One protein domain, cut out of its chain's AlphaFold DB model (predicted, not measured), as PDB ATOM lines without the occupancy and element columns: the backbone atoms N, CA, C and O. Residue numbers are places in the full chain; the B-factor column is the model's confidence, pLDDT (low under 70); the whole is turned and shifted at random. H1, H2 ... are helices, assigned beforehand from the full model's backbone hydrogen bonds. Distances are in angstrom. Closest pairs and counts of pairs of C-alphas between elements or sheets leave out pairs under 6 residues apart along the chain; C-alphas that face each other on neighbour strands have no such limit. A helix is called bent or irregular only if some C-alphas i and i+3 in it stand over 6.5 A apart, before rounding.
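Overview. This is residues 107 to 196 of the 209 residues of an uncharacterized protein of Planktothrix agardhii (UniProt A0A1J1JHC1). A long, thin model made of two parts end to end: an arm of the helix H2, with H1 meeting its beginning at a corner, and a pair of helices, H3 and H4, side by side and running the same way, joined by a long looping stretch. The arm at one end and a tail after H4, residues 188 to 196, make the length, and residues 112 to 117 of H1 stick out. The printed part has 90 residues with four named helices, in the order H1, H2, H3, H4, and no named strand; the class is all helix. The whole is only just loose, close to extended, with a radius of gyration of the C-alphas of 18.1 A, and its C-alphas span 63 by 26 by 23 A.

Along the chain. H1 is residues 107 to 117 and begins with C-alpha 107 at (-45.619, -39.590, -54.173). It is irregular: C-alphas 113 and 116 are 9.4 A apart. H2 is residues 121 to 134, 19.8 A from first to last C-alpha. H3 is residues 136 to 147, 16.5 A long, and begins with C-alpha 136 at (-36.167, -29.630, -39.997). Residues 148 to 173 hold no named element. H4 is residues 174 to 187, 19.6 A long, and ends with C-alpha 187 at (-19.108, -34.640, -23.928).

Arrangement. H1 and H2 touch, H2 with residues 121 to 125 alone; their closest C-alphas, those of Pro 107 and Ile 121, are 5.9 A apart. They run opposite ways at a steep tilt of 57 degrees. H2 and H3 meet only through their link, which is Ile 135. H3 and H4 touch, and their closest C-alphas, those of Asp 137 and Glu 174, are 5.4 A apart. They run the same way at a shallow tilt of 29 degrees, centre to centre 10.9 A. H1 is apart from H3 and from H4, and H2 is apart from H4. Every O i to N i+4 pair is within hydrogen-bond range in H2, H3 and H4, and 5 of 7 are in H1.

Size, cuts and confidence. The two C-alphas farthest apart, those of Ser 116 and Glu 196, are 64.0 A from each other, and the C-alphas of Pro 107 and Glu 196 are 52.9 A apart. The printed part has no cut. The links from H1 to H2 and from H2 to H3 are tight, and the link from H3 to H4 is long, with 26 residues. The mean pLDDT of the printed part is 83.3; it is under 70 at 19 residues, namely 149 to 154, 162 to 165, 187 to 194 and 196.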
ATOM      1  N   PRO A 107     -44.190 -39.289 -54.094       92.06
ATOM      2  CA  PRO A 107     -45.619 -39.590 -54.173       92.06
ATOM      3  C   PRO A 107     -46.014 -40.374 -55.431       92.06
ATOM      4  O   PRO A 107     -46.873 -41.254 -55.365       92.06
ATOM      5  N   GLU A 108     -45.375 -40.114 -56.577       92.00
ATOM      6  CA  GLU A 108     -45.656 -40.870 -57.800       92.00
ATOM      7  C   GLU A 108     -45.123 -42.298 -57.722       92.00
ATOM      8  O   GLU A 108     -45.785 -43.235 -58.174       92.00
ATOM      9  N   VAL A 109     -43.933 -42.480 -57.146       89.88
ATOM     10  CA  VAL A 109     -43.336 -43.807 -56.954       89.88
ATOM     11  C   VAL A 109     -44.191 -44.627 -55.995       89.88
ATOM     12  O   VAL A 109     -44.533 -45.766 -56.313       89.88
ATOM     13  N   VAL A 110     -44.604 -44.041 -54.872       91.44
ATOM     14  CA  VAL A 110     -45.477 -44.681 -53.880       91.44
ATOM     15  C   VAL A 110     -46.832 -45.025 -54.490       91.44
ATOM     16  O   VAL A 110     -47.299 -46.156 -54.341       91.44
ATOM     17  N   SER A 111     -47.434 -44.096 -55.239       93.44
ATOM     18  CA  SER A 111     -48.701 -44.322 -55.939       93.44
ATOM     19  C   SER A 111     -48.618 -45.513 -56.895       93.44
ATOM     20  O   SER A 111     -49.445 -46.425 -56.836       93.44
ATOM     21  N   ARG A 112     -47.568 -45.576 -57.723       91.31
ATOM     22  CA  ARG A 112     -47.347 -46.689 -58.660       91.31
ATOM     23  C   ARG A 112     -47.060 -48.007 -57.943       91.31
ATOM     24  O   ARG A 112     -47.539 -49.047 -58.384       91.31
ATOM     25  N   ALA A 113     -46.292 -47.977 -56.854       88.94
ATOM     26  CA  ALA A 113     -45.899 -49.174 -56.114       88.94
ATOM     27  C   ALA A 113     -47.059 -49.795 -55.320       88.94
ATOM     28  O   ALA A 113     -47.166 -51.018 -55.242       88.94
ATOM     29  N   LEU A 114     -47.924 -48.967 -54.727       92.31
ATOM     30  CA  LEU A 114     -49.031 -49.424 -53.882       92.31
ATOM     31  C   LEU A 114     -50.364 -49.545 -54.637       92.31
ATOM     32  O   LEU A 114     -51.284 -50.204 -54.143       92.31
ATOM     33  N   GLY A 115     -50.483 -48.950 -55.827       93.56
ATOM     34  CA  GLY A 115     -51.700 -48.977 -56.634       93.56
ATOM     35  C   GLY A 115     -52.896 -48.446 -55.845       93.56
ATOM     36  O   GLY A 115     -52.835 -47.378 -55.246       93.56
ATOM     37  N   SER A 116     -53.978 -49.224 -55.771       95.06
ATOM     38  CA  SER A 116     -55.186 -48.838 -55.026       95.06
ATOM     39  C   SER A 116     -54.999 -48.747 -53.505       95.06
ATOM     40  O   SER A 116     -55.916 -48.314 -52.816       95.06
ATOM     41  N   LYS A 117     -53.862 -49.206 -52.962       96.31
ATOM     42  CA  LYS A 117     -53.519 -49.065 -51.537       96.31
ATOM     43  C   LYS A 117     -52.750 -47.778 -51.243       96.31
ATOM     44  O   LYS A 117     -52.462 -47.514 -50.079       96.31
ATOM     45  N   ALA A 118     -52.363 -47.026 -52.272       95.06
ATOM     46  CA  ALA A 118     -51.702 -45.752 -52.075       95.06
ATOM     47  C   ALA A 118     -52.686 -44.743 -51.461       95.06
ATOM     48  O   ALA A 118     -53.841 -44.693 -51.895       95.06
ATOM     49  N   PRO A 119     -52.250 -43.925 -50.490       95.00
ATOM     50  CA  PRO A 119     -53.018 -42.752 -50.098       95.00
ATOM     51  C   PRO A 119     -53.167 -41.783 -51.287       95.00
ATOM     52  O   PRO A 119     -52.370 -41.844 -52.234       95.00
ATOM     53  N   PRO A 120     -54.165 -40.882 -51.257       96.38
ATOM     54  CA  PRO A 120     -54.258 -39.792 -52.221       96.38
ATOM     55  C   PRO A 120     -52.945 -39.007 -52.297       96.38
ATOM     56  O   PRO A 120     -52.257 -38.814 -51.295       96.38
ATOM     57  N   ILE A 121     -52.581 -38.573 -53.508       95.00
ATOM     58  CA  ILE A 121     -51.269 -37.960 -53.753       95.00
ATOM     59  C   ILE A 121     -51.063 -36.682 -52.933       95.00
ATOM     60  O   ILE A 121     -49.953 -36.433 -52.467       95.00
ATOM     61  N   ASP A 122     -52.127 -35.904 -52.740       96.19
ATOM     62  CA  ASP A 122     -52.075 -34.646 -52.002       96.19
ATOM     63  C   ASP A 122     -51.978 -34.897 -50.492       96.19
ATOM     64  O   ASP A 122     -51.095 -34.324 -49.859       96.19
ATOM     65  N   ASP A 123     -52.738 -35.853 -49.946       96.12
ATOM     66  CA  ASP A 123     -52.616 -36.283 -48.542       96.12
ATOM     67  C   ASP A 123     -51.196 -36.789 -48.228       96.12
ATOM     68  O   ASP A 123     -50.622 -36.491 -47.180       96.12
ATOM     69  N   TYR A 124     -50.589 -37.548 -49.149       95.88
ATOM     70  CA  TYR A 124     -49.220 -38.038 -48.973       95.88
ATOM     71  C   TYR A 124     -48.194 -36.902 -49.027       95.88
ATOM     72  O   TYR A 124     -47.246 -36.892 -48.244       95.88
ATOM     73  N   ARG A 125     -48.376 -35.931 -49.933       94.69
ATOM     74  CA  ARG A 125     -47.525 -34.732 -50.002       94.69
ATOM     75  C   ARG A 125     -47.624 -33.908 -48.728       94.69
ATOM     76  O   ARG A 125     -46.589 -33.526 -48.197       94.69
ATOM     77  N   GLU A 126     -48.831 -33.682 -48.224       96.12
ATOM     78  CA  GLU A 126     -49.046 -32.953 -46.975       96.12
ATOM     79  C   GLU A 126     -48.346 -33.653 -45.805       96.12
ATOM     80  O   GLU A 126     -47.593 -33.011 -45.072       96.12
ATOM     81  N   ALA A 127     -48.477 -34.980 -45.697       95.56
ATOM     82  CA  ALA A 127     -47.786 -35.769 -44.677       95.56
ATOM     83  C   ALA A 127     -46.251 -35.713 -44.811       95.56
ATOM     84  O   ALA A 127     -45.540 -35.665 -43.802       95.56
ATOM     85  N   LEU A 128     -45.713 -35.705 -46.038       93.25
ATOM     86  CA  LEU A 128     -44.275 -35.530 -46.280       93.25
ATOM     87  C   LEU A 128     -43.798 -34.135 -45.875       93.25
ATOM     88  O   LEU A 128     -42.747 -34.010 -45.250       93.25
ATOM     89  N   GLU A 129     -44.548 -33.092 -46.224       93.00
ATOM     90  CA  GLU A 129     -44.223 -31.718 -45.846       93.00
ATOM     91  C   GLU A 129     -44.291 -31.514 -44.334       93.00
ATOM     92  O   GLU A 129     -43.415 -30.867 -43.760       93.00
ATOM     93  N   GLU A 130     -45.304 -32.076 -43.676       95.44
ATOM     94  CA  GLU A 130     -45.413 -32.076 -42.222       95.44
ATOM     95  C   GLU A 130     -44.215 -32.789 -41.597       95.44
ATOM     96  O   GLU A 130     -43.522 -32.194 -40.778       95.44
ATOM     97  N   SER A 131     -43.887 -33.993 -42.073       92.62
ATOM     98  CA  SER A 131     -42.715 -34.743 -41.607       92.62
ATOM     99  C   SER A 131     -41.418 -33.951 -41.795       92.62
ATOM    100  O   SER A 131     -40.589 -33.903 -40.887       92.62
ATOM    101  N   ALA A 132     -41.247 -33.296 -42.948       90.88
ATOM    102  CA  ALA A 132     -40.084 -32.464 -43.240       90.88
ATOM    103  C   ALA A 132     -39.985 -31.268 -42.286       90.88
ATOM    104  O   ALA A 132     -38.895 -30.989 -41.786       90.88
ATOM    105  N   ARG A 133     -41.107 -30.596 -41.989       93.00
ATOM    106  CA  ARG A 133     -41.172 -29.519 -40.987       93.00
ATOM    107  C   ARG A 133     -40.813 -30.039 -39.595       93.00
ATOM    108  O   ARG A 133     -40.006 -29.415 -38.915       93.00
ATOM    109  N   THR A 134     -41.343 -31.196 -39.203       92.88
ATOM    110  CA  THR A 134     -41.091 -31.814 -37.893       92.88
ATOM    111  C   THR A 134     -39.615 -32.138 -37.664       92.88
ATOM    112  O   THR A 134     -39.127 -31.970 -36.552       92.88
ATOM    113  N   ILE A 135     -38.885 -32.583 -38.692       91.62
ATOM    114  CA  ILE A 135     -37.467 -32.966 -38.568       91.62
ATOM    115  C   ILE A 135     -36.487 -31.871 -39.014       91.62
ATOM    116  O   ILE A 135     -35.281 -32.136 -39.084       91.62
ATOM    117  N   ALA A 136     -36.971 -30.675 -39.364       90.88
ATOM    118  CA  ALA A 136     -36.167 -29.630 -39.997       90.88
ATOM    119  C   ALA A 136     -34.985 -29.197 -39.118       90.88
ATOM    120  O   ALA A 136     -33.834 -29.266 -39.561       90.88
ATOM    121  N   ASP A 137     -35.255 -28.835 -37.862       92.00
ATOM    122  CA  ASP A 137     -34.235 -28.375 -36.912       92.00
ATOM    123  C   ASP A 137     -33.212 -29.473 -36.612       92.00
ATOM    124  O   ASP A 137     -32.001 -29.235 -36.649       92.00
ATOM    125  N   TYR A 138     -33.679 -30.710 -36.408       91.31
ATOM    126  CA  TYR A 138     -32.794 -31.855 -36.196       91.31
ATOM    127  C   TYR A 138     -31.890 -32.093 -37.405       91.31
ATOM    128  O   TYR A 138     -30.679 -32.267 -37.265       91.31
ATOM    129  N   THR A 139     -32.446 -32.036 -38.614       87.69
ATOM    130  CA  THR A 139     -31.678 -32.192 -39.855       87.69
ATOM    131  C   THR A 139     -30.634 -31.086 -40.001       87.69
ATOM    132  O   THR A 139     -29.475 -31.383 -40.304       87.69
ATOM    133  N   ALA A 140     -31.001 -29.831 -39.729       86.19
ATOM    134  CA  ALA A 140     -30.077 -28.699 -39.748       86.19
ATOM    135  C   ALA A 140     -28.939 -28.881 -38.732       86.19
ATOM    136  O   ALA A 140     -27.768 -28.695 -39.070       86.19
ATOM    137  N   ALA A 141     -29.252 -29.335 -37.520       87.75
ATOM    138  CA  ALA A 141     -28.269 -29.603 -36.478       87.75
ATOM    139  C   ALA A 141     -27.299 -30.740 -36.849       87.75
ATOM    140  O   ALA A 141     -26.085 -30.603 -36.673       87.75
ATOM    141  N   ARG A 142     -27.797 -31.835 -37.439       86.06
ATOM    142  CA  ARG A 142     -26.942 -32.920 -37.957       86.06
ATOM    143  C   ARG A 142     -26.011 -32.441 -39.071       86.06
ATOM    144  O   ARG A 142     -24.851 -32.859 -39.114       86.06
ATOM    145  N   ILE A 143     -26.503 -31.586 -39.971       80.69
ATOM    146  CA  ILE A 143     -25.694 -30.980 -41.041       80.69
ATOM    147  C   ILE A 143     -24.614 -30.082 -40.436       80.69
ATOM    148  O   ILE A 143     -23.449 -30.241 -40.792       80.69
ATOM    149  N   ALA A 144     -24.968 -29.209 -39.491       83.19
ATOM    150  CA  ALA A 144     -24.015 -28.334 -38.813       83.19
ATOM    151  C   ALA A 144     -22.873 -29.140 -38.171       83.19
ATOM    152  O   ALA A 144     -21.709 -28.895 -38.475       83.19
ATOM    153  N   LEU A 145     -23.199 -30.179 -37.392       80.12
ATOM    154  CA  LEU A 145     -22.201 -31.083 -36.804       80.12
ATOM    155  C   LEU A 145     -21.344 -31.777 -37.868       80.12
ATOM    156  O   LEU A 145     -20.133 -31.894 -37.704       80.12
ATOM    157  N   SER A 146     -21.953 -32.217 -38.973       76.88
ATOM    158  CA  SER A 146     -21.237 -32.889 -40.066       76.88
ATOM    159  C   SER A 146     -20.249 -31.963 -40.775       76.88
ATOM    160  O   SER A 146     -19.165 -32.413 -41.138       76.88
ATOM    161  N   LEU A 147     -20.598 -30.686 -40.952       71.94
ATOM    162  CA  LEU A 147     -19.727 -29.668 -41.545       71.94
ATOM    163  C   LEU A 147     -18.619 -29.223 -40.585       71.94
ATOM    164  O   LEU A 147     -17.517 -28.909 -41.028       71.94
ATOM    165  N   SER A 148     -18.879 -29.238 -39.277       72.50
ATOM    166  CA  SER A 148     -17.879 -28.956 -38.240       72.50
ATOM    167  C   SER A 148     -16.886 -30.102 -38.009       72.50
ATOM    168  O   SER A 148     -15.921 -29.922 -37.267       72.50
ATOM    169  N   ARG A 149     -17.071 -31.271 -38.641       65.06
ATOM    170  CA  ARG A 149     -16.135 -32.399 -38.533       65.06
ATOM    171  C   ARG A 149     -14.762 -32.026 -39.083       65.06
ATOM    172  O   ARG A 149     -14.583 -31.851 -40.289       65.06
ATOM    173  N   GLN A 150     -13.757 -32.019 -38.212       60.84
ATOM    174  CA  GLN A 150     -12.369 -32.052 -38.653       60.84
ATOM    175  C   GLN A 150     -11.994 -33.481 -39.059       60.84
ATOM    176  O   GLN A 150     -12.372 -34.457 -38.416       60.84
ATOM    177  N   ARG A 151     -11.223 -33.617 -40.144       55.16
ATOM    178  CA  ARG A 151     -10.903 -34.899 -40.807       55.16
ATOM    179  C   ARG A 151     -10.273 -35.970 -39.899       55.16
ATOM    180  O   ARG A 151     -10.259 -37.132 -40.291       55.16
ATOM    181  N   LEU A 152      -9.726 -35.577 -38.748       50.56
ATOM    182  CA  LEU A 152      -9.007 -36.443 -37.807       50.56
ATOM    183  C   LEU A 152      -9.796 -36.750 -36.522       50.56
ATOM    184  O   LEU A 152      -9.390 -37.640 -35.783       50.56
ATOM    185  N   LEU A 153     -10.907 -36.050 -36.261       58.03
ATOM    186  CA  LEU A 153     -11.675 -36.141 -35.012       58.03
ATOM    187  C   LEU A 153     -13.175 -36.141 -35.343       58.03
ATOM    188  O   LEU A 153     -13.761 -35.085 -35.604       58.03
ATOM    189  N   PRO A 154     -13.794 -37.327 -35.455       64.38
ATOM    190  CA  PRO A 154     -15.160 -37.432 -35.934       64.38
ATOM    191  C   PRO A 154     -16.154 -37.056 -34.831       64.38
ATOM    192  O   PRO A 154     -16.568 -37.917 -34.066       64.38
ATOM    193  N   LEU A 155     -16.607 -35.799 -34.836       71.81
ATOM    194  CA  LEU A 155     -17.771 -35.365 -34.058       71.81
ATOM    195  C   LEU A 155     -18.977 -36.255 -34.372       71.81
ATOM    196  O   LEU A 155     -19.344 -36.435 -35.547       71.81
ATOM    197  N   GLN A 156     -19.632 -36.794 -33.348       80.50
ATOM    198  CA  GLN A 156     -20.908 -37.478 -33.542       80.50
ATOM    199  C   GLN A 156     -21.940 -36.508 -34.157       80.50
ATOM    200  O   GLN A 156     -22.026 -35.346 -33.785       80.50
ATOM    201  N   ASN A 157     -22.718 -36.963 -35.146       82.44
ATOM    202  CA  ASN A 157     -23.693 -36.122 -35.863       82.44
ATOM    203  C   ASN A 157     -25.140 -36.624 -35.711       82.44
ATOM    204  O   ASN A 157     -25.968 -36.421 -36.599       82.44
ATOM    205  N   CYS A 158     -25.423 -37.363 -34.642       87.00
ATOM    206  CA  CYS A 158     -26.741 -37.896 -34.293       87.00
ATOM    207  C   CYS A 158     -26.792 -38.185 -32.788       87.00
ATOM    208  O   CYS A 158     -25.760 -38.476 -32.190       87.00
ATOM    209  N   TRP A 159     -27.966 -38.113 -32.169       89.44
ATOM    210  CA  TRP A 159     -28.172 -38.402 -30.743       89.44
ATOM    211  C   TRP A 159     -29.593 -38.920 -30.512       89.44
ATOM    212  O   TRP A 159     -30.399 -38.958 -31.436       89.44
ATOM    213  N   GLY A 160     -29.898 -39.335 -29.284       86.50
ATOM    214  CA  GLY A 160     -31.214 -39.848 -28.910       86.50
ATOM    215  C   GLY A 160     -31.215 -41.348 -28.646       86.50
ATOM    216  O   GLY A 160     -30.203 -41.918 -28.234       86.50
ATOM    217  N   ASN A 161     -32.364 -41.985 -28.857       81.88
ATOM    218  CA  ASN A 161     -32.595 -43.367 -28.451       81.88
ATOM    219  C   ASN A 161     -31.737 -44.344 -29.270       81.88
ATOM    220  O   ASN A 161     -31.709 -44.299 -30.501       81.88
ATOM    221  N   THR A 162     -31.048 -45.263 -28.591       69.19
ATOM    222  CA  THR A 162     -30.030 -46.172 -29.156       69.19
ATOM    223  C   THR A 162     -30.607 -47.409 -29.858       69.19
ATOM    224  O   THR A 162     -29.962 -48.452 -29.931       69.19
ATOM    225  N   GLY A 163     -31.808 -47.304 -30.434       60.03
ATOM    226  CA  GLY A 163     -32.487 -48.412 -31.120       60.03
ATOM    227  C   GLY A 163     -31.820 -48.889 -32.422       60.03
ATOM    228  O   GLY A 163     -32.313 -49.828 -33.044       60.03
ATOM    229  N   GLY A 164     -30.715 -48.267 -32.852       63.94
ATOM    230  CA  GLY A 164     -29.987 -48.617 -34.070       63.94
ATOM    231  C   GLY A 164     -28.656 -47.872 -34.225       63.94
ATOM    232  O   GLY A 164     -28.223 -47.141 -33.337       63.94
ATOM    233  N   GLN A 165     -28.010 -48.052 -35.385       64.75
ATOM    234  CA  GLN A 165     -26.699 -47.465 -35.719       64.75
ATOM    235  C   GLN A 165     -26.713 -45.924 -35.798       64.75
ATOM    236  O   GLN A 165     -25.666 -45.287 -35.695       64.75
ATOM    237  N   HIS A 166     -27.896 -45.326 -35.949       72.75
ATOM    238  CA  HIS A 166     -28.104 -43.882 -35.982       72.75
ATOM    239  C   HIS A 166     -29.194 -43.508 -34.975       72.75
ATOM    240  O   HIS A 166     -30.375 -43.601 -35.313       72.75
ATOM    241  N   PRO A 167     -28.813 -43.127 -33.743       83.31
ATOM    242  CA  PRO A 167     -29.762 -42.680 -32.737       83.31
ATOM    243  C   PRO A 167     -30.629 -41.527 -33.248       83.31
ATOM    244  O   PRO A 167     -30.172 -40.683 -34.030       83.31
ATOM    245  N   PHE A 168     -31.883 -41.512 -32.803       85.88
ATOM    246  CA  PHE A 168     -32.858 -40.488 -33.162       85.88
ATOM    247  C   PHE A 168     -33.547 -39.973 -31.890       85.88
ATOM    248  O   PHE A 168     -33.945 -40.797 -31.057       85.88
ATOM    249  N   PRO A 169     -33.638 -38.649 -31.676       89.19
ATOM    250  CA  PRO A 169     -34.222 -38.094 -30.464       89.19
ATOM    251  C   PRO A 169     -35.748 -38.036 -30.566       89.19
ATOM    252  O   PRO A 169     -36.303 -37.863 -31.649       89.19
ATOM    253  N   ASP A 170     -36.422 -38.128 -29.421       88.38
ATOM    254  CA  ASP A 170     -37.884 -37.989 -29.356       88.38
ATOM    255  C   ASP A 170     -38.332 -36.523 -29.481       88.38
ATOM    256  O   ASP A 170     -39.453 -36.242 -29.902       88.38
ATOM    257  N   ALA A 171     -37.450 -35.582 -29.126       90.31
ATOM    258  CA  ALA A 171     -37.696 -34.148 -29.175       90.31
ATOM    259  C   ALA A 171     -36.854 -33.495 -30.283       90.31
ATOM    260  O   ALA A 171     -35.647 -33.732 -30.384       90.31
ATOM    261  N   LEU A 172     -37.513 -32.697 -31.128       92.31
ATOM    262  CA  LEU A 172     -36.960 -32.186 -32.388       92.31
ATOM    263  C   LEU A 172     -36.996 -30.657 -32.491       92.31
ATOM    264  O   LEU A 172     -36.704 -30.131 -33.559       92.31
ATOM    265  N   SER A 173     -37.352 -29.938 -31.420       93.06
ATOM    266  CA  SER A 173     -37.391 -28.471 -31.468       93.06
ATOM    267  C   SER A 173     -35.987 -27.877 -31.617       93.06
ATOM    268  O   SER A 173     -34.995 -28.500 -31.229       93.06
ATOM    269  N   GLU A 174     -35.890 -26.643 -32.114       92.50
ATOM    270  CA  GLU A 174     -34.630 -25.890 -32.153       92.50
ATOM    271  C   GLU A 174     -33.898 -25.902 -30.798       92.50
ATOM    272  O   GLU A 174     -32.684 -26.112 -30.750       92.50
ATOM    273  N   LEU A 175     -34.627 -25.710 -29.691       93.31
ATOM    274  CA  LEU A 175     -34.051 -25.708 -28.345       93.31
ATOM    275  C   LEU A 175     -33.432 -27.070 -28.004       93.31
ATOM    276  O   LEU A 175     -32.273 -27.124 -27.592       93.31
ATOM    277  N   ASP A 176     -34.167 -28.158 -28.241       92.62
ATOM    278  CA  ASP A 176     -33.680 -29.521 -27.998       92.62
ATOM    279  C   ASP A 176     -32.463 -29.838 -28.875       92.62
ATOM    280  O   ASP A 176     -31.496 -30.454 -28.422       92.62
ATOM    281  N   CYS A 177     -32.470 -29.365 -30.122       92.25
ATOM    282  CA  CYS A 177     -31.361 -29.537 -31.051       92.25
ATOM    283  C   CYS A 177     -30.114 -28.764 -30.615       92.25
ATOM    284  O   CYS A 177     -29.008 -29.302 -30.685       92.25
ATOM    285  N   ARG A 178     -30.269 -27.534 -30.110       89.69
ATOM    286  CA  ARG A 178     -29.164 -26.756 -29.527       89.69
ATOM    287  C   ARG A 178     -28.571 -27.462 -28.317       89.69
ATOM    288  O   ARG A 178     -27.349 -27.568 -28.229       89.69
ATOM    289  N   THR A 179     -29.411 -27.982 -27.427       89.94
ATOM    290  CA  THR A 179     -28.961 -28.783 -26.281       89.94
ATOM    291  C   THR A 179     -28.251 -30.059 -26.739       89.94
ATOM    292  O   THR A 179     -27.193 -30.386 -26.209       89.94
ATOM    293  N   GLY A 180     -28.762 -30.744 -27.766       88.94
ATOM    294  CA  GLY A 180     -28.122 -31.916 -28.370       88.94
ATOM    295  C   GLY A 180     -26.722 -31.617 -28.915       88.94
ATOM    296  O   GLY A 180     -25.771 -32.316 -28.567       88.94
ATOM    297  N   ILE A 181     -26.574 -30.541 -29.697       86.75
ATOM    298  CA  ILE A 181     -25.271 -30.069 -30.196       86.75
ATOM    299  C   ILE A 181     -24.331 -29.757 -29.031       86.75
ATOM    300  O   ILE A 181     -23.199 -30.234 -29.024       86.75
ATOM    301  N   GLN A 182     -24.784 -28.974 -28.047       86.19
ATOM    302  CA  GLN A 182     -23.970 -28.609 -26.885       86.19
ATOM    303  C   GLN A 182     -23.490 -29.846 -26.132       86.19
ATOM    304  O   GLN A 182     -22.317 -29.930 -25.797       86.19
ATOM    305  N   ASN A 183     -24.365 -30.825 -25.913       86.25
ATOM    306  CA  ASN A 183     -23.998 -32.064 -25.242       86.25
ATOM    307  C   ASN A 183     -22.963 -32.858 -26.038       86.25
ATOM    308  O   ASN A 183     -22.039 -33.383 -25.438       86.25
ATOM    309  N   ILE A 184     -23.075 -32.934 -27.365       85.19
ATOM    310  CA  ILE A 184     -22.068 -33.604 -28.204       85.19
ATOM    311  C   ILE A 184     -20.722 -32.883 -28.107       85.19
ATOM    312  O   ILE A 184     -19.705 -33.516 -27.847       85.19
ATOM    313  N   VAL A 185     -20.726 -31.558 -28.260       79.25
ATOM    314  CA  VAL A 185     -19.506 -30.740 -28.215       79.25
ATOM    315  C   VAL A 185     -18.863 -30.745 -26.826       79.25
ATOM    316  O   VAL A 185     -17.645 -30.689 -26.735       79.25
ATOM    317  N   ASN A 186     -19.656 -30.815 -25.754       75.94
ATOM    318  CA  ASN A 186     -19.158 -30.800 -24.377       75.94
ATOM    319  C   ASN A 186     -18.783 -32.192 -23.847       75.94
ATOM    320  O   ASN A 186     -17.938 -32.276 -22.963       75.94
ATOM    321  N   ASN A 187     -19.435 -33.262 -24.320       68.75
ATOM    322  CA  ASN A 187     -19.108 -34.640 -23.928       68.75
ATOM    323  C   ASN A 187     -17.879 -35.173 -24.662       68.75
ATOM    324  O   ASN A 187     -17.239 -36.109 -24.186       68.75
ATOM    325  N   GLU A 188     -17.555 -34.620 -25.827       64.69
ATOM    326  CA  GLU A 188     -16.234 -34.810 -26.396       64.69
ATOM    327  C   GLU A 188     -15.289 -33.827 -25.690       64.69
ATOM    328  O   GLU A 188     -15.475 -32.618 -25.778       64.69
ATOM    329  N   ASP A 189     -14.297 -34.332 -24.949       66.12
ATOM    330  CA  ASP A 189     -13.288 -33.506 -24.273       66.12
ATOM    331  C   ASP A 189     -12.403 -32.813 -25.325       66.12
ATOM    332  O   ASP A 189     -11.258 -33.203 -25.554       66.12
ATOM    333  N   VAL A 190     -12.924 -31.795 -26.011       64.31
ATOM    334  CA  VAL A 190     -12.283 -31.182 -27.184       64.31
ATOM    335  C   VAL A 190     -10.911 -30.593 -26.866       64.31
ATOM    336  O   VAL A 190     -10.047 -30.528 -27.731       64.31
ATOM    337  N   TRP A 191     -10.663 -30.217 -25.611       61.75
ATOM    338  CA  TRP A 191      -9.349 -29.774 -25.130       61.75
ATOM    339  C   TRP A 191      -8.295 -30.893 -25.118       61.75
ATOM    340  O   TRP A 191      -7.109 -30.598 -25.191       61.75
ATOM    341  N   THR A 192      -8.693 -32.170 -25.083       63.81
ATOM    342  CA  THR A 192      -7.766 -33.319 -25.174       63.81
ATOM    343  C   THR A 192      -7.328 -33.625 -26.601       63.81
ATOM    344  O   THR A 192      -6.434 -34.442 -26.819       63.81
ATOM    345  N   TRP A 193      -7.954 -32.993 -27.590       69.88
ATOM    346  CA  TRP A 193      -7.745 -33.319 -28.994       69.88
ATOM    347  C   TRP A 193      -6.405 -32.851 -29.535       69.88
ATOM    348  O   TRP A 193      -5.824 -33.511 -30.397       69.88
ATOM    349  N   LEU A 194      -5.916 -31.722 -29.029       66.88
ATOM    350  CA  LEU A 194      -4.600 -31.189 -29.337       66.88
ATOM    351  C   LEU A 194      -3.904 -30.834 -28.021       66.88
ATOM    352  O   LEU A 194      -4.492 -30.105 -27.221       66.88
ATOM    353  N   PRO A 195      -2.654 -31.285 -27.800       72.19
ATOM    354  CA  PRO A 195      -1.904 -30.950 -26.588       72.19
ATOM    355  C   PRO A 195      -1.843 -29.438 -26.320       72.19
ATOM    356  O   PRO A 195      -1.957 -28.999 -25.180       72.19
ATOM    357  N   GLU A 196      -1.758 -28.640 -27.388       69.94
ATOM    358  CA  GLU A 196      -1.731 -27.174 -27.347       69.94
ATOM    359  C   GLU A 196      -3.021 -26.557 -26.771       69.94
ATOM    360  O   GLU A 196      -2.996 -25.461 -26.212       69.94
TER     361      GLU A 196